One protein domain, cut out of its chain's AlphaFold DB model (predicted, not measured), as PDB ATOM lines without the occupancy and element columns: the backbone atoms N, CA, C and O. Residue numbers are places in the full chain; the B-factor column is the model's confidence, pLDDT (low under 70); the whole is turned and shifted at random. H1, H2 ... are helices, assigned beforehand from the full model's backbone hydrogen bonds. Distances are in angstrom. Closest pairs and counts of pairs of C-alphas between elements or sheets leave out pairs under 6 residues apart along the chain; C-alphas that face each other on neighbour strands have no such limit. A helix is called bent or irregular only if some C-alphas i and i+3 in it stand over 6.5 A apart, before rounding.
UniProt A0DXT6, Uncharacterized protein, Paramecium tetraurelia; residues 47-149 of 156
ATOM      1  N   LYS A  47     128.771 245.790 161.803       53.12
ATOM      2  CA  LYS A  47     128.868 244.398 161.335       53.12
ATOM      3  C   LYS A  47     130.052 244.108 160.401       53.12
ATOM      4  O   LYS A  47     130.338 242.936 160.173       53.12
ATOM      5  N   ASN A  48     130.763 245.108 159.859       69.88
ATOM      6  CA  ASN A  48     131.894 244.834 158.961       69.88
ATOM      7  C   ASN A  48     133.094 245.785 159.129       69.88
ATOM      8  O   ASN A  48     133.545 246.429 158.186       69.88
ATOM      9  N   ILE A  49     133.654 245.840 160.339       77.31
ATOM     10  CA  ILE A  49     134.868 246.618 160.663       77.31
ATOM     11  C   ILE A  49     136.033 246.392 159.671       77.31
ATOM     12  O   ILE A  49     136.605 247.388 159.217       77.31
ATOM     13  N   PRO A  50     136.363 245.149 159.248       79.56
ATOM     14  CA  PRO A  50     137.432 244.928 158.272       79.56
ATOM     15  C   PRO A  50     137.168 245.636 156.936       79.56
ATOM     16  O   PRO A  50     138.092 246.179 156.336       79.56
ATOM     17  N   LYS A  51     135.905 245.678 156.483       82.25
ATOM     18  CA  LYS A  51     135.498 246.397 155.270       82.25
ATOM     19  C   LYS A  51     135.780 247.892 155.400       82.25
ATOM     20  O   LYS A  51     136.398 248.455 154.501       82.25
ATOM     21  N   ASN A  52     135.347 248.513 156.494       79.81
ATOM     22  CA  ASN A  52     135.462 249.962 156.677       79.81
ATOM     23  C   ASN A  52     136.929 250.394 156.749       79.81
ATOM     24  O   ASN A  52     137.345 251.266 155.990       79.81
ATOM     25  N   ILE A  53     137.735 249.713 157.566       86.62
ATOM     26  CA  ILE A  53     139.166 250.022 157.676       86.62
ATOM     27  C   ILE A  53     139.902 249.707 156.371       86.62
ATOM     28  O   ILE A  53     140.768 250.465 155.945       86.62
ATOM     29  N   GLY A  54     139.521 248.632 155.676       89.06
ATOM     30  CA  GLY A  54     140.127 248.288 154.393       89.06
ATOM     31  C   GLY A  54     139.857 249.338 153.317       89.06
ATOM     32  O   GLY A  54     140.734 249.617 152.504       89.06
ATOM     33  N   VAL A  55     138.682 249.979 153.331       87.56
ATOM     34  CA  VAL A  55     138.372 251.103 152.434       87.56
ATOM     35  C   VAL A  55     139.229 252.327 152.751       87.56
ATOM     36  O   VAL A  55     139.718 252.956 151.814       87.56
ATOM     37  N   LEU A  56     139.445 252.646 154.029       89.19
ATOM     38  CA  LEU A  56     140.317 253.758 154.421       89.19
ATOM     39  C   LEU A  56     141.762 253.508 153.988       89.19
ATOM     40  O   LEU A  56     142.327 254.313 153.250       89.19
ATOM     41  N   LEU A  57     142.299 252.325 154.298       91.62
ATOM     42  CA  LEU A  57     143.643 251.928 153.880       91.62
ATOM     43  C   LEU A  57     143.796 251.934 152.351       91.62
ATOM     44  O   LEU A  57     144.785 252.427 151.821       91.62
ATOM     45  N   LYS A  58     142.789 251.450 151.613       91.50
ATOM     46  CA  LYS A  58     142.753 251.526 150.144       91.50
ATOM     47  C   LYS A  58     142.879 252.967 149.652       91.50
ATOM     48  O   LYS A  58     143.608 253.222 148.696       91.50
ATOM     49  N   ASN A  59     142.129 253.887 150.251       89.88
ATOM     50  CA  ASN A  59     142.127 255.290 149.848       89.88
ATOM     51  C   ASN A  59     143.467 255.957 150.175       89.88
ATOM     52  O   ASN A  59     143.998 256.672 149.327       89.88
ATOM     53  N   TYR A  60     144.041 255.655 151.341       91.00
ATOM     54  CA  TYR A  60     145.375 256.101 151.729       91.00
ATOM     55  C   TYR A  60     146.443 255.633 150.728       91.00
ATOM     56  O   TYR A  60     147.175 256.456 150.182       91.00
ATOM     57  N   LEU A  61     146.470 254.335 150.402       91.75
ATOM     58  CA  LEU A  61     147.413 253.760 149.434       91.75
ATOM     59  C   LEU A  61     147.258 254.381 148.036       91.75
ATOM     60  O   LEU A  61     148.247 254.714 147.392       91.75
ATOM     61  N   LYS A  62     146.020 254.601 147.571       89.56
ATOM     62  CA  LYS A  62     145.763 255.256 146.275       89.56
ATOM     63  C   LYS A  62     146.219 256.710 146.221       89.56
ATOM     64  O   LYS A  62     146.632 257.168 145.157       89.56
ATOM     65  N   LYS A  63     146.061 257.444 147.321       89.88
ATOM     66  CA  LYS A  63     146.363 258.875 147.375       89.88
ATOM     67  C   LYS A  63     147.859 259.124 147.551       89.88
ATOM     68  O   LYS A  63     148.399 259.975 146.858       89.88
ATOM     69  N   ASN A  64     148.501 258.384 148.452       90.19
ATOM     70  CA  ASN A  64     149.842 258.711 148.935       90.19
ATOM     71  C   ASN A  64     150.950 257.815 148.358       90.19
ATOM     72  O   ASN A  64     152.106 258.212 148.398       90.19
ATOM     73  N   HIS A  65     150.616 256.648 147.790       89.50
ATOM     74  CA  HIS A  65     151.594 255.624 147.382       89.50
ATOM     75  C   HIS A  65     151.385 255.163 145.927       89.50
ATOM     76  O   HIS A  65     151.289 253.976 145.614       89.50
ATOM     77  N   GLN A  66     151.235 256.120 145.001       86.12
ATOM     78  CA  GLN A  66     150.955 255.837 143.582       86.12
ATOM     79  C   GLN A  66     152.095 255.145 142.832       86.12
ATOM     80  O   GLN A  66     151.834 254.455 141.846       86.12
ATOM     81  N   LYS A  67     153.346 255.316 143.263       85.56
ATOM     82  CA  LYS A  67     154.496 254.672 142.612       85.56
ATOM     83  C   LYS A  67     154.549 253.194 142.979       85.56
ATOM     84  O   LYS A  67     154.640 252.332 142.112       85.56
ATOM     85  N   GLU A  68     154.361 252.896 144.251       84.75
ATOM     86  CA  GLU A  68     154.306 251.562 144.839       84.75
ATOM     87  C   GLU A  68     153.137 250.774 144.234       84.75
ATOM     88  O   GLU A  68     153.249 249.578 143.967       84.75
ATOM     89  N   LEU A  69     152.042 251.458 143.879       83.06
ATOM     90  CA  LEU A  69     150.948 250.867 143.111       83.06
ATOM     91  C   LEU A  69     151.343 250.324 141.750       83.06
ATOM     92  O   LEU A  69     150.626 249.467 141.247       83.06
ATOM     93  N   GLN A  70     152.413 250.803 141.124       83.75
ATOM     94  CA  GLN A  70     152.831 250.334 139.805       83.75
ATOM     95  C   GLN A  70     153.675 249.062 139.882       83.75
ATOM     96  O   GLN A  70     153.636 248.266 138.940       83.75
ATOM     97  N   TYR A  71     154.340 248.800 141.008       88.81
ATOM     98  CA  TYR A  71     155.335 247.726 141.113       88.81
ATOM     99  C   TYR A  71     155.007 246.686 142.194       88.81
ATOM    100  O   TYR A  71     155.341 245.513 142.039       88.81
ATOM    101  N   ASN A  72     154.253 247.051 143.233       90.94
ATOM    102  CA  ASN A  72     153.914 246.150 144.328       90.94
ATOM    103  C   ASN A  72     152.608 245.376 144.067       90.94
ATOM    104  O   ASN A  72     151.490 245.894 144.183       90.94
ATOM    105  N   LEU A  73     152.741 244.087 143.739       92.50
ATOM    106  CA  LEU A  73     151.605 243.205 143.442       92.50
ATOM    107  C   LEU A  73     150.637 243.025 144.623       92.50
ATOM    108  O   LEU A  73     149.437 242.860 144.390       92.50
ATOM    109  N   ALA A  74     151.119 243.051 145.869       93.62
ATOM    110  CA  ALA A  74     150.264 242.886 147.045       93.62
ATOM    111  C   ALA A  74     149.337 244.098 147.219       93.62
ATOM    112  O   ALA A  74     148.120 243.935 147.351       93.62
ATOM    113  N   ILE A  75     149.894 245.307 147.105       93.25
ATOM    114  CA  ILE A  75     149.145 246.569 147.157       93.25
ATOM    115  C   ILE A  75     148.133 246.642 146.001       93.25
ATOM    116  O   ILE A  75     146.950 246.922 146.228       93.25
ATOM    117  N   LYS A  76     148.549 246.301 144.770       92.50
ATOM    118  CA  LYS A  76     147.647 246.238 143.602       92.50
ATOM    119  C   LYS A  76     146.447 245.325 143.855       92.50
ATOM    120  O   LYS A  76     145.304 245.750 143.671       92.50
ATOM    121  N   LYS A  77     146.693 244.086 144.297       91.94
ATOM    122  CA  LYS A  77     145.636 243.097 144.576       91.94
ATOM    123  C   LYS A  77     144.682 243.588 145.664       91.94
ATOM    124  O   LYS A  77     143.464 243.470 145.513       91.94
ATOM    125  N   PHE A  78     145.216 244.187 146.728       93.06
ATOM    126  CA  PHE A  78     144.416 244.734 147.822       93.06
ATOM    127  C   PHE A  78     143.471 245.851 147.348       93.06
ATOM    128  O   PHE A  78     142.290 245.880 147.707       93.06
ATOM    129  N   ILE A  79     143.943 246.743 146.475       90.44
ATOM    130  CA  ILE A  79     143.113 247.815 145.912       90.44
ATOM    131  C   ILE A  79     142.085 247.305 144.911       90.44
ATOM    132  O   ILE A  79     140.926 247.730 144.958       90.44
ATOM    133  N   GLN A  80     142.474 246.386 144.028       89.31
ATOM    134  CA  GLN A  80     141.552 245.770 143.074       89.31
ATOM    135  C   GLN A  80     140.377 245.104 143.796       89.31
ATOM    136  O   GLN A  80     139.224 245.292 143.397       89.31
ATOM    137  N   LYS A  81     140.634 244.422 144.922       86.50
ATOM    138  CA  LYS A  81     139.576 243.825 145.745       86.50
ATOM    139  C   LYS A  81     138.545 244.857 146.206       86.50
ATOM    140  O   LYS A  81     137.351 244.649 145.994       86.50
ATOM    141  N   GLY A  82     138.985 245.992 146.744       80.94
ATOM    142  CA  GLY A  82     138.074 247.058 147.169       80.94
ATOM    143  C   GLY A  82     137.379 247.806 146.030       80.94
ATOM    144  O   GLY A  82     136.369 248.462 146.276       80.94
ATOM    145  N   ASN A  83     137.885 247.729 144.795       82.25
ATOM    146  CA  ASN A  83     137.182 248.237 143.611       82.25
ATOM    147  C   ASN A  83     136.087 247.258 143.150       82.25
ATOM    148  O   ASN A  83     135.021 247.687 142.723       82.25
ATOM    149  N   SER A  84     136.304 245.949 143.319       78.19
ATOM    150  CA  SER A  84     135.354 244.881 142.957       78.19
ATOM    151  C   SER A  84     134.120 244.760 143.872       78.19
ATOM    152  O   SER A  84     133.417 243.754 143.822       78.19
ATOM    153  N   ARG A  85     133.868 245.747 144.749       65.19
ATOM    154  CA  ARG A  85     132.805 245.754 145.782       65.19
ATOM    155  C   ARG A  85     132.830 244.558 146.754       65.19
ATOM    156  O   ARG A  85     131.910 244.406 147.554       65.19
ATOM    157  N   LYS A  86     133.885 243.733 146.738       72.19
ATOM    158  CA  LYS A  86     134.092 242.649 147.707       72.19
ATOM    159  C   LYS A  86     134.512 243.228 149.056       72.19
ATOM    160  O   LYS A  86     135.321 244.150 149.123       72.19
ATOM    161  N   ASN A  87     133.982 242.656 150.135       83.06
ATOM    162  CA  ASN A  87     134.376 243.043 151.486       83.06
ATOM    163  C   ASN A  87     135.816 242.602 151.764       83.06
ATOM    164  O   ASN A  87     136.225 241.497 151.392       83.06
ATOM    165  N   TYR A  88     136.564 243.466 152.443       86.88
ATOM    166  CA  TYR A  88     137.855 243.100 153.001       86.88
ATOM    167  C   TYR A  88     137.669 242.082 154.125       86.88
ATOM    168  O   TYR A  88     136.730 242.159 154.915       86.88
ATOM    169  N   THR A  89     138.577 241.121 154.187       86.38
ATOM    170  CA  THR A  89     138.643 240.083 155.213       86.38
ATOM    171  C   THR A  89     139.991 240.153 155.915       86.38
ATOM    172  O   THR A  89     140.953 240.699 155.380       86.38
ATOM    173  N   ARG A  90     140.112 239.525 157.089       85.81
ATOM    174  CA  ARG A  90     141.402 239.412 157.794       85.81
ATOM    175  C   ARG A  90     142.501 238.781 156.942       85.81
ATOM    176  O   ARG A  90     143.644 239.206 157.026       85.81
ATOM    177  N   LYS A  91     142.149 237.793 156.107       87.81
ATOM    178  CA  LYS A  91     143.098 237.139 155.198       87.81
ATOM    179  C   LYS A  91     143.696 238.136 154.208       87.81
ATOM    180  O   LYS A  91     144.881 238.054 153.932       87.81
ATOM    181  N   ASP A  92     142.912 239.108 153.743       90.69
ATOM    182  CA  ASP A  92     143.402 240.131 152.814       90.69
ATOM    183  C   ASP A  92     144.431 241.050 153.468       90.69
ATOM    184  O   ASP A  92     145.462 241.334 152.865       90.69
ATOM    185  N   PHE A  93     144.174 241.472 154.710       92.19
ATOM    186  CA  PHE A  93     145.152 242.229 155.493       92.19
ATOM    187  C   PHE A  93     146.402 241.397 155.760       92.19
ATOM    188  O   PHE A  93     147.502 241.882 155.540       92.19
ATOM    189  N   LYS A  94     146.258 240.126 156.150       91.44
ATOM    190  CA  LYS A  94     147.406 239.234 156.358       91.44
ATOM    191  C   LYS A  94     148.260 239.111 155.093       91.44
ATOM    192  O   LYS A  94     149.465 239.305 155.161       91.44
ATOM    193  N   THR A  95     147.645 238.849 153.938       92.56
ATOM    194  CA  THR A  95     148.356 238.766 152.653       92.56
ATOM    195  C   THR A  95     149.031 240.086 152.280       92.56
ATOM    196  O   THR A  95     150.148 240.066 151.771       92.56
ATOM    197  N   LEU A  96     148.391 241.229 152.545       94.81
ATOM    198  CA  LEU A  96     149.012 242.539 152.341       94.81
ATOM    199  C   LEU A  96     150.251 242.709 153.234       94.81
ATOM    200  O   LEU A  96     151.307 243.089 152.744       94.81
ATOM    201  N   LEU A  97     150.141 242.373 154.521       94.56
ATOM    202  CA  LEU A  97     151.190 242.560 155.531       94.56
ATOM    203  C   LEU A  97     152.321 241.521 155.466       94.56
ATOM    204  O   LEU A  97     153.351 241.695 156.112       94.56
ATOM    205  N   GLN A  98     152.167 240.456 154.678       93.12
ATOM    206  CA  GLN A  98     153.260 239.536 154.340       93.12
ATOM    207  C   GLN A  98     154.266 240.156 153.363       93.12
ATOM    208  O   GLN A  98     155.410 239.714 153.294       93.12
ATOM    209  N   ASN A  99     153.865 241.182 152.609       95.25
ATOM    210  CA  ASN A  99     154.782 241.939 151.772       95.25
ATOM    211  C   ASN A  99     155.486 243.017 152.614       95.25
ATOM    212  O   ASN A  99     154.825 243.834 153.251       95.25
ATOM    213  N   SER A 100     156.820 243.031 152.606       92.62
ATOM    214  CA  SER A 100     157.643 243.902 153.460       92.62
ATOM    215  C   SER A 100     157.409 245.398 153.229       92.62
ATOM    216  O   SER A 100     157.296 246.160 154.186       92.62
ATOM    217  N   GLU A 101     157.297 245.817 151.972       93.06
ATOM    218  CA  GLU A 101     157.065 247.215 151.601       93.06
ATOM    219  C   GLU A 101     155.654 247.667 151.999       93.06
ATOM    220  O   GLU A 101     155.487 248.678 152.680       93.06
ATOM    221  N   ALA A 102     154.634 246.867 151.682       93.75
ATOM    222  CA  ALA A 102     153.260 247.145 152.087       93.75
ATOM    223  C   ALA A 102     153.108 247.175 153.616       93.75
ATOM    224  O   ALA A 102     152.392 248.023 154.148       93.75
ATOM    225  N   LYS A 103     153.805 246.280 154.325       94.12
ATOM    226  CA  LYS A 103     153.875 246.238 155.791       94.12
ATOM    227  C   LYS A 103     154.434 247.543 156.357       94.12
ATOM    228  O   LYS A 103     153.829 248.095 157.274       94.12
ATOM    229  N   LYS A 104     155.526 248.064 155.785       93.19
ATOM    230  CA  LYS A 104     156.128 249.343 156.193       93.19
ATOM    231  C   LYS A 104     155.152 250.509 156.010       93.19
ATOM    232  O   LYS A 104     154.898 251.235 156.964       93.19
ATOM    233  N   ILE A 105     154.525 250.611 154.838       93.94
ATOM    234  CA  ILE A 105     153.544 251.665 154.532       93.94
ATOM    235  C   ILE A 105     152.334 251.601 155.474       93.94
ATOM    236  O   ILE A 105     151.856 252.620 155.965       93.94
ATOM    237  N   CYS A 106     151.822 250.395 155.742       92.81
ATOM    238  CA  CYS A 106     150.713 250.223 156.676       92.81
ATOM    239  C   CYS A 106     151.115 250.633 158.098       92.81
ATOM    240  O   CYS A 106     150.326 251.280 158.779       92.81
ATOM    241  N   SER A 107     152.331 250.286 158.531       92.12
ATOM    242  CA  SER A 107     152.863 250.691 159.836       92.12
ATOM    243  C   SER A 107     152.905 252.215 159.962       92.12
ATOM    244  O   SER A 107     152.358 252.765 160.911       92.12
ATOM    245  N   GLU A 108     153.440 252.915 158.956       91.38
ATOM    246  CA  GLU A 108     153.475 254.384 158.912       91.38
ATOM    247  C   GLU A 108     152.070 255.002 158.999       91.38
ATOM    248  O   GLU A 108     151.841 255.961 159.741       91.38
ATOM    249  N   TYR A 109     151.096 254.424 158.295       91.25
ATOM    250  CA  TYR A 109     149.712 254.892 158.323       91.25
ATOM    251  C   TYR A 109     149.038 254.721 159.692       91.25
ATOM    252  O   TYR A 109     148.278 255.588 160.122       91.25
ATOM    253  N   PHE A 110     149.312 253.617 160.393       88.38
ATOM    254  CA  PHE A 110     148.755 253.385 161.723       88.38
ATOM    255  C   PHE A 110     149.490 254.178 162.816       88.38
ATOM    256  O   PHE A 110     148.827 254.717 163.698       88.38
ATOM    257  N   CYS A 111     150.819 254.308 162.736       85.62
ATOM    258  CA  CYS A 111     151.639 255.082 163.679       85.62
ATOM    259  C   CYS A 111     151.388 256.589 163.612       85.62
ATOM    260  O   CYS A 111     151.480 257.270 164.625       85.62
ATOM    261  N   SER A 112     151.087 257.118 162.426       84.06
ATOM    262  CA  SER A 112     150.804 258.549 162.240       84.06
ATOM    263  C   SER A 112     149.428 258.970 162.753       84.06
ATOM    264  O   SER A 112     149.071 260.134 162.615       84.06
ATOM    265  N   PHE A 113     148.625 258.035 163.275       82.00
ATOM    266  CA  PHE A 113     147.226 258.245 163.662       82.00
ATOM    267  C   PHE A 113     146.320 258.783 162.541       82.00
ATOM    268  O   PHE A 113     145.135 259.011 162.767       82.00
ATOM    269  N   GLN A 114     146.806 258.853 161.296       85.75
ATOM    270  CA  GLN A 114     146.030 259.276 160.130       85.75
ATOM    271  C   GLN A 114     144.773 258.412 159.942       85.75
ATOM    272  O   GLN A 114     143.734 258.899 159.505       85.75
ATOM    273  N   ILE A 115     144.839 257.128 160.314       85.81
ATOM    274  CA  ILE A 115     143.665 256.252 160.332       85.81
ATOM    275  C   ILE A 115     142.574 256.759 161.288       85.81
ATOM    276  O   ILE A 115     141.399 256.640 160.960       85.81
ATOM    277  N   ILE A 116     142.928 257.319 162.447       83.19
ATOM    278  CA  ILE A 116     141.969 257.853 163.421       83.19
ATOM    279  C   ILE A 116     141.320 259.111 162.845       83.19
ATOM    280  O   ILE A 116     140.093 259.190 162.823       83.19
ATOM    281  N   ASP A 117     142.108 260.017 162.265       83.25
ATOM    282  CA  ASP A 117     141.591 261.201 161.567       83.25
ATOM    283  C   ASP A 117     140.616 260.839 160.441       83.25
ATOM    284  O   ASP A 117     139.561 261.457 160.273       83.25
ATOM    285  N   ASP A 118     140.964 259.823 159.650       80.69
ATOM    286  CA  ASP A 118     140.134 259.339 158.551       80.69
ATOM    287  C   ASP A 118     138.829 258.694 159.063       80.69
ATOM    288  O   ASP A 118     137.785 258.798 158.412       80.69
ATOM    289  N   LEU A 119     138.862 258.056 160.240       81.56
ATOM    290  CA  LEU A 119     137.683 257.488 160.900       81.56
ATOM    291  C   LEU A 119     136.783 258.574 161.497       81.56
ATOM    292  O   LEU A 119     135.574 258.504 161.298       81.56
ATOM    293  N   LEU A 120     137.338 259.592 162.161       77.00
ATOM    294  CA  LEU A 120     136.566 260.700 162.743       77.00
ATOM    295  C   LEU A 120     135.805 261.502 161.675       77.00
ATOM    296  O   LEU A 120     134.696 261.973 161.915       77.00
ATOM    297  N   LYS A 121     136.352 261.596 160.458       76.50
ATOM    298  CA  LYS A 121     135.674 262.206 159.296       76.50
ATOM    299  C   LYS A 121     134.566 261.320 158.709       76.50
ATOM    300  O   LYS A 121     133.747 261.790 157.915       76.50
ATOM    301  N   SER A 122     134.528 260.038 159.063       67.75
ATOM    302  CA  SER A 122     133.564 259.070 158.543       67.75
ATOM    303  C   SER A 122     132.306 259.019 159.413       67.75
ATOM    304  O   SER A 122     132.292 258.423 160.485       67.75
ATOM    305  N   LYS A 123     131.183 259.534 158.897       60.47
ATOM    306  CA  LYS A 123     129.861 259.504 159.566       60.47
ATOM    307  C   LYS A 123     129.256 258.095 159.757       60.47
ATOM    308  O   LYS A 123     128.107 257.975 160.162       60.47
ATOM    309  N   LYS A 124     129.977 257.024 159.403       63.88
ATOM    310  CA  LYS A 124     129.456 255.643 159.299       63.88
ATOM    311  C   LYS A 124     129.886 254.713 160.437       63.88
ATOM    312  O   LYS A 124     129.730 253.499 160.328       63.88
ATOM    313  N   ILE A 125     130.481 255.241 161.504       63.06
ATOM    314  CA  ILE A 125     131.081 254.419 162.559       63.06
ATOM    315  C   ILE A 125     130.211 254.469 163.809       63.06
ATOM    316  O   ILE A 125     130.166 255.481 164.491       63.06
ATOM    317  N   GLY A 126     129.526 253.360 164.101       63.81
ATOM    318  CA  GLY A 126     128.614 253.275 165.246       63.81
ATOM    319  C   GLY A 126     129.309 253.088 166.600       63.81
ATOM    320  O   GLY A 126     128.870 253.658 167.588       63.81
ATOM    321  N   ASN A 127     130.397 252.308 166.672       75.50
ATOM    322  CA  ASN A 127     131.116 252.051 167.928       75.50
ATOM    323  C   ASN A 127     132.629 252.234 167.740       75.50
ATOM    324  O   ASN A 127     133.312 251.350 167.209       75.50
ATOM    325  N   MET A 128     133.141 253.389 168.175       77.00
ATOM    326  CA  MET A 128     134.555 253.751 168.052       77.00
ATOM    327  C   MET A 128     135.472 252.832 168.862       77.00
ATOM    328  O   MET A 128     136.532 252.464 168.367       77.00
ATOM    329  N   GLU A 129     135.066 252.375 170.046       79.94
ATOM    330  CA  GLU A 129     135.905 251.526 170.900       79.94
ATOM    331  C   GLU A 129     136.261 250.193 170.216       79.94
ATOM    332  O   GLU A 129     137.423 249.779 170.183       79.94
ATOM    333  N   ILE A 130     135.276 249.523 169.605       78.56
ATOM    334  CA  ILE A 130     135.508 248.254 168.892       78.56
ATOM    335  C   ILE A 130     136.400 248.485 167.661       78.56
ATOM    336  O   ILE A 130     137.257 247.654 167.343       78.56
ATOM    337  N   VAL A 131     136.225 249.616 166.977       81.44
ATOM    338  CA  VAL A 131     137.036 249.990 165.816       81.44
ATOM    339  C   VAL A 131     138.480 250.278 166.222       81.44
ATOM    340  O   VAL A 131     139.385 249.705 165.619       81.44
ATOM    341  N   LEU A 132     138.712 251.053 167.281       84.12
ATOM    342  CA  LEU A 132     140.045 251.337 167.818       84.12
ATOM    343  C   LEU A 132     140.752 250.054 168.275       84.12
ATOM    344  O   LEU A 132     141.911 249.829 167.923       84.12
ATOM    345  N   LYS A 133     140.039 249.132 168.945       84.44
ATOM    346  CA  LYS A 133     140.565 247.789 169.268       84.44
ATOM    347  C   LYS A 133     140.985 247.014 168.017       84.44
ATOM    348  O   LYS A 133     141.929 246.226 168.071       84.44
ATOM    349  N   TYR A 134     140.285 247.192 166.897       84.62
ATOM    350  CA  TYR A 134     140.645 246.555 165.631       84.62
ATOM    351  C   TYR A 134     141.842 247.235 164.954       84.62
ATOM    352  O   TYR A 134     142.716 246.533 164.453       84.62
ATOM    353  N   ILE A 135     141.930 248.569 164.978       87.88
ATOM    354  CA  ILE A 135     143.106 249.308 164.488       87.88
ATOM    355  C   ILE A 135     144.349 248.893 165.264       87.88
ATOM    356  O   ILE A 135     145.336 248.531 164.639       87.88
ATOM    357  N   LYS A 136     144.281 248.847 166.603       87.69
ATOM    358  CA  LYS A 136     145.389 248.374 167.449       87.69
ATOM    359  C   LYS A 136     145.893 247.008 166.984       87.69
ATOM    360  O   LYS A 136     147.091 246.779 166.895       87.69
ATOM    361  N   LYS A 137     144.985 246.095 166.631       86.62
ATOM    362  CA  LYS A 137     145.346 244.766 166.113       86.62
ATOM    363  C   LYS A 137     145.982 244.816 164.732       86.62
ATOM    364  O   LYS A 137     146.909 244.056 164.486       86.62
ATOM    365  N   LEU A 138     145.486 245.666 163.834       90.06
ATOM    366  CA  LEU A 138     146.099 245.853 162.521       90.06
ATOM    367  C   LEU A 138     147.494 246.464 162.633       90.06
ATOM    368  O   LEU A 138     148.385 246.009 161.927       90.06
ATOM    369  N   PHE A 139     147.684 247.415 163.548       90.69
ATOM    370  CA  PHE A 139     148.988 247.968 163.887       90.69
ATOM    371  C   PHE A 139     149.933 246.876 164.402       90.69
ATOM    372  O   PHE A 139     150.990 246.654 163.832       90.69
ATOM    373  N   LEU A 140     149.529 246.082 165.395       88.69
ATOM    374  CA  LEU A 140     150.355 244.955 165.848       88.69
ATOM    375  C   LEU A 140     150.650 243.959 164.710       88.69
ATOM    376  O   LEU A 140     151.763 243.441 164.602       88.69
ATOM    377  N   ALA A 141     149.692 243.745 163.804       88.69
ATOM    378  CA  ALA A 141     149.880 242.896 162.634       88.69
ATOM    379  C   ALA A 141     150.888 243.451 161.612       88.69
ATOM    380  O   ALA A 141     151.432 242.680 160.819       88.69
ATOM    381  N   THR A 142     151.186 244.758 161.631       89.25
ATOM    382  CA  THR A 142     152.290 245.325 160.843       89.25
ATOM    383  C   THR A 142     153.655 245.008 161.433       89.25
ATOM    384  O   THR A 142     154.653 245.340 160.807       89.25
ATOM    385  N   HIS A 143     153.732 244.336 162.581       88.00
ATOM    386  CA  HIS A 143     154.962 243.767 163.137       88.00
ATOM    387  C   HIS A 143     154.938 242.240 163.043       88.00
ATOM    388  O   HIS A 143     155.896 241.655 162.534       88.00
ATOM    389  N   ASP A 144     153.805 241.620 163.381       87.25
ATOM    390  CA  ASP A 144     153.573 240.178 163.275       87.25
ATOM    391  C   ASP A 144     152.208 239.857 162.621       87.25
ATOM    392  O   ASP A 144     151.168 239.863 163.292       87.25
ATOM    393  N   PRO A 145     152.178 239.531 161.312       87.12
ATOM    394  CA  PRO A 145     150.940 239.224 160.596       87.12
ATOM    395  C   PRO A 145     150.153 238.022 161.146       87.12
ATOM    396  O   PRO A 145     148.958 237.893 160.853       87.12
ATOM    397  N   GLU A 146     150.776 237.132 161.928       85.25
ATOM    398  CA  GLU A 146     150.104 235.954 162.485       85.25
ATOM    399  C   GLU A 146     149.069 236.309 163.560       85.25
ATOM    400  O   GLU A 146     148.076 235.589 163.711       85.25
ATOM    401  N   ILE A 147     149.192 237.484 164.190       82.94
ATOM    402  CA  ILE A 147     148.220 238.040 165.150       82.94
ATOM    403  C   ILE A 147     146.798 238.114 164.558       82.94
ATOM    404  O   ILE A 147     145.800 237.988 165.271       82.94
ATOM    405  N   LEU A 148     146.661 238.262 163.235       81.81
ATOM    406  CA  LEU A 148     145.348 238.276 162.576       81.81
ATOM    407  C   LEU A 148     144.669 236.897 162.522       81.81
ATOM    408  O   LEU A 148     143.456 236.822 162.292       81.81
ATOM    409  N   SER A 149     145.426 235.820 162.738       75.00
ATOM    410  CA  SER A 149     144.960 234.428 162.693       75.00
ATOM    411  C   SER A 149     144.532 233.907 164.069       75.00
ATOM    412  O   SER A 149     143.660 233.045 164.145       75.00
TER     413      SER A 149
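Overview. This is residues 47 to 149 of the 156 residues of an uncharacterized protein of Paramecium tetraurelia (UniProt A0DXT6). A compact ball of crossed helices is built round H1, which runs through its middle. H3 and H6 pack on H1 from opposite sides, H4 folds back along H3 as a helical hairpin, and H7 lies near H6 and packs on H5; the short H2 touches H3 only at the corner by their link, and the short H8 packs on H4 and H7. The printed part has 103 residues with eight named helices, H1 to H8 in order, and no named strand; its class is all helix. It is compact, with a radius of gyration of the C-alphas of 12.5 A, and spans 36 by 26 by 25 A.

Along the chain. H1, residues 47 to 64, begins with C-alpha 47 at (128.868, 244.398, 161.335) and is 28.3 A long; it is irregular, with C-alphas 47 and 50 9.1 A apart. H2 is residues 68 to 71, and H3, residues 73 to 83, is 15.3 A long. H4, residues 90 to 97, begins with C-alpha 90 at (141.402, 239.412, 157.794). H5, residues 100 to 111, is 16.3 A long, and H6 is residues 114 to 120. H7, residues 128 to 141, is 19.5 A long. H8, residues 145 to 148, ends with C-alpha 148 at (145.348, 238.276, 162.576).

Arrangement. H1 touches H3 with residues 54 to 62 alone, the closest C-alphas being Lys 58 and Ile 79 at 5.6 A; they run opposite ways at a steep tilt of 59 degrees. H1 touches H6 at Leu 56 and Asp 118, the closest C-alphas, 6.9 A apart, at a steep tilt of 50 degrees. H1 and H7 only just touch, with 3 pairs of C-alphas within 8 A, the closest those of Ile 49 and Val 131 at 6.5 A. H2 and H3 touch only at the corner, with C-alphas 69 and 76 closest at 5.7 A. H3 and H4 form a helical hairpin, with C-alphas 74 and 96 closest at 5.5 A; their tilt of 38 degrees is only just steep. H5 touches H7 with C-alphas 110 and 139 closest at 5.8 A. H8 touches H4, with C-alphas 94 and 145 closest at 5.5 A, and H7, with C-alphas 141 and 147 closest at 5.7 A. H3 and H7 are apart. In H3, H4, H5, H6 and H7 every O i to N i+4 pair is within hydrogen-bond range, in H1 13 of 14 are, and H2 and H8 are too short for such a pair.

Size, cuts and confidence. The two C-alphas farthest apart, those of Tyr 71 and Gly 126, are 36.4 A apart. The printed part has no cut and no long link; the links H3 to H4 and H6 to H7 are short, and the other links are tight. The mean pLDDT of the printed part is 85.2, with residues 47 to 48, 85 and 122 to 126 under 70.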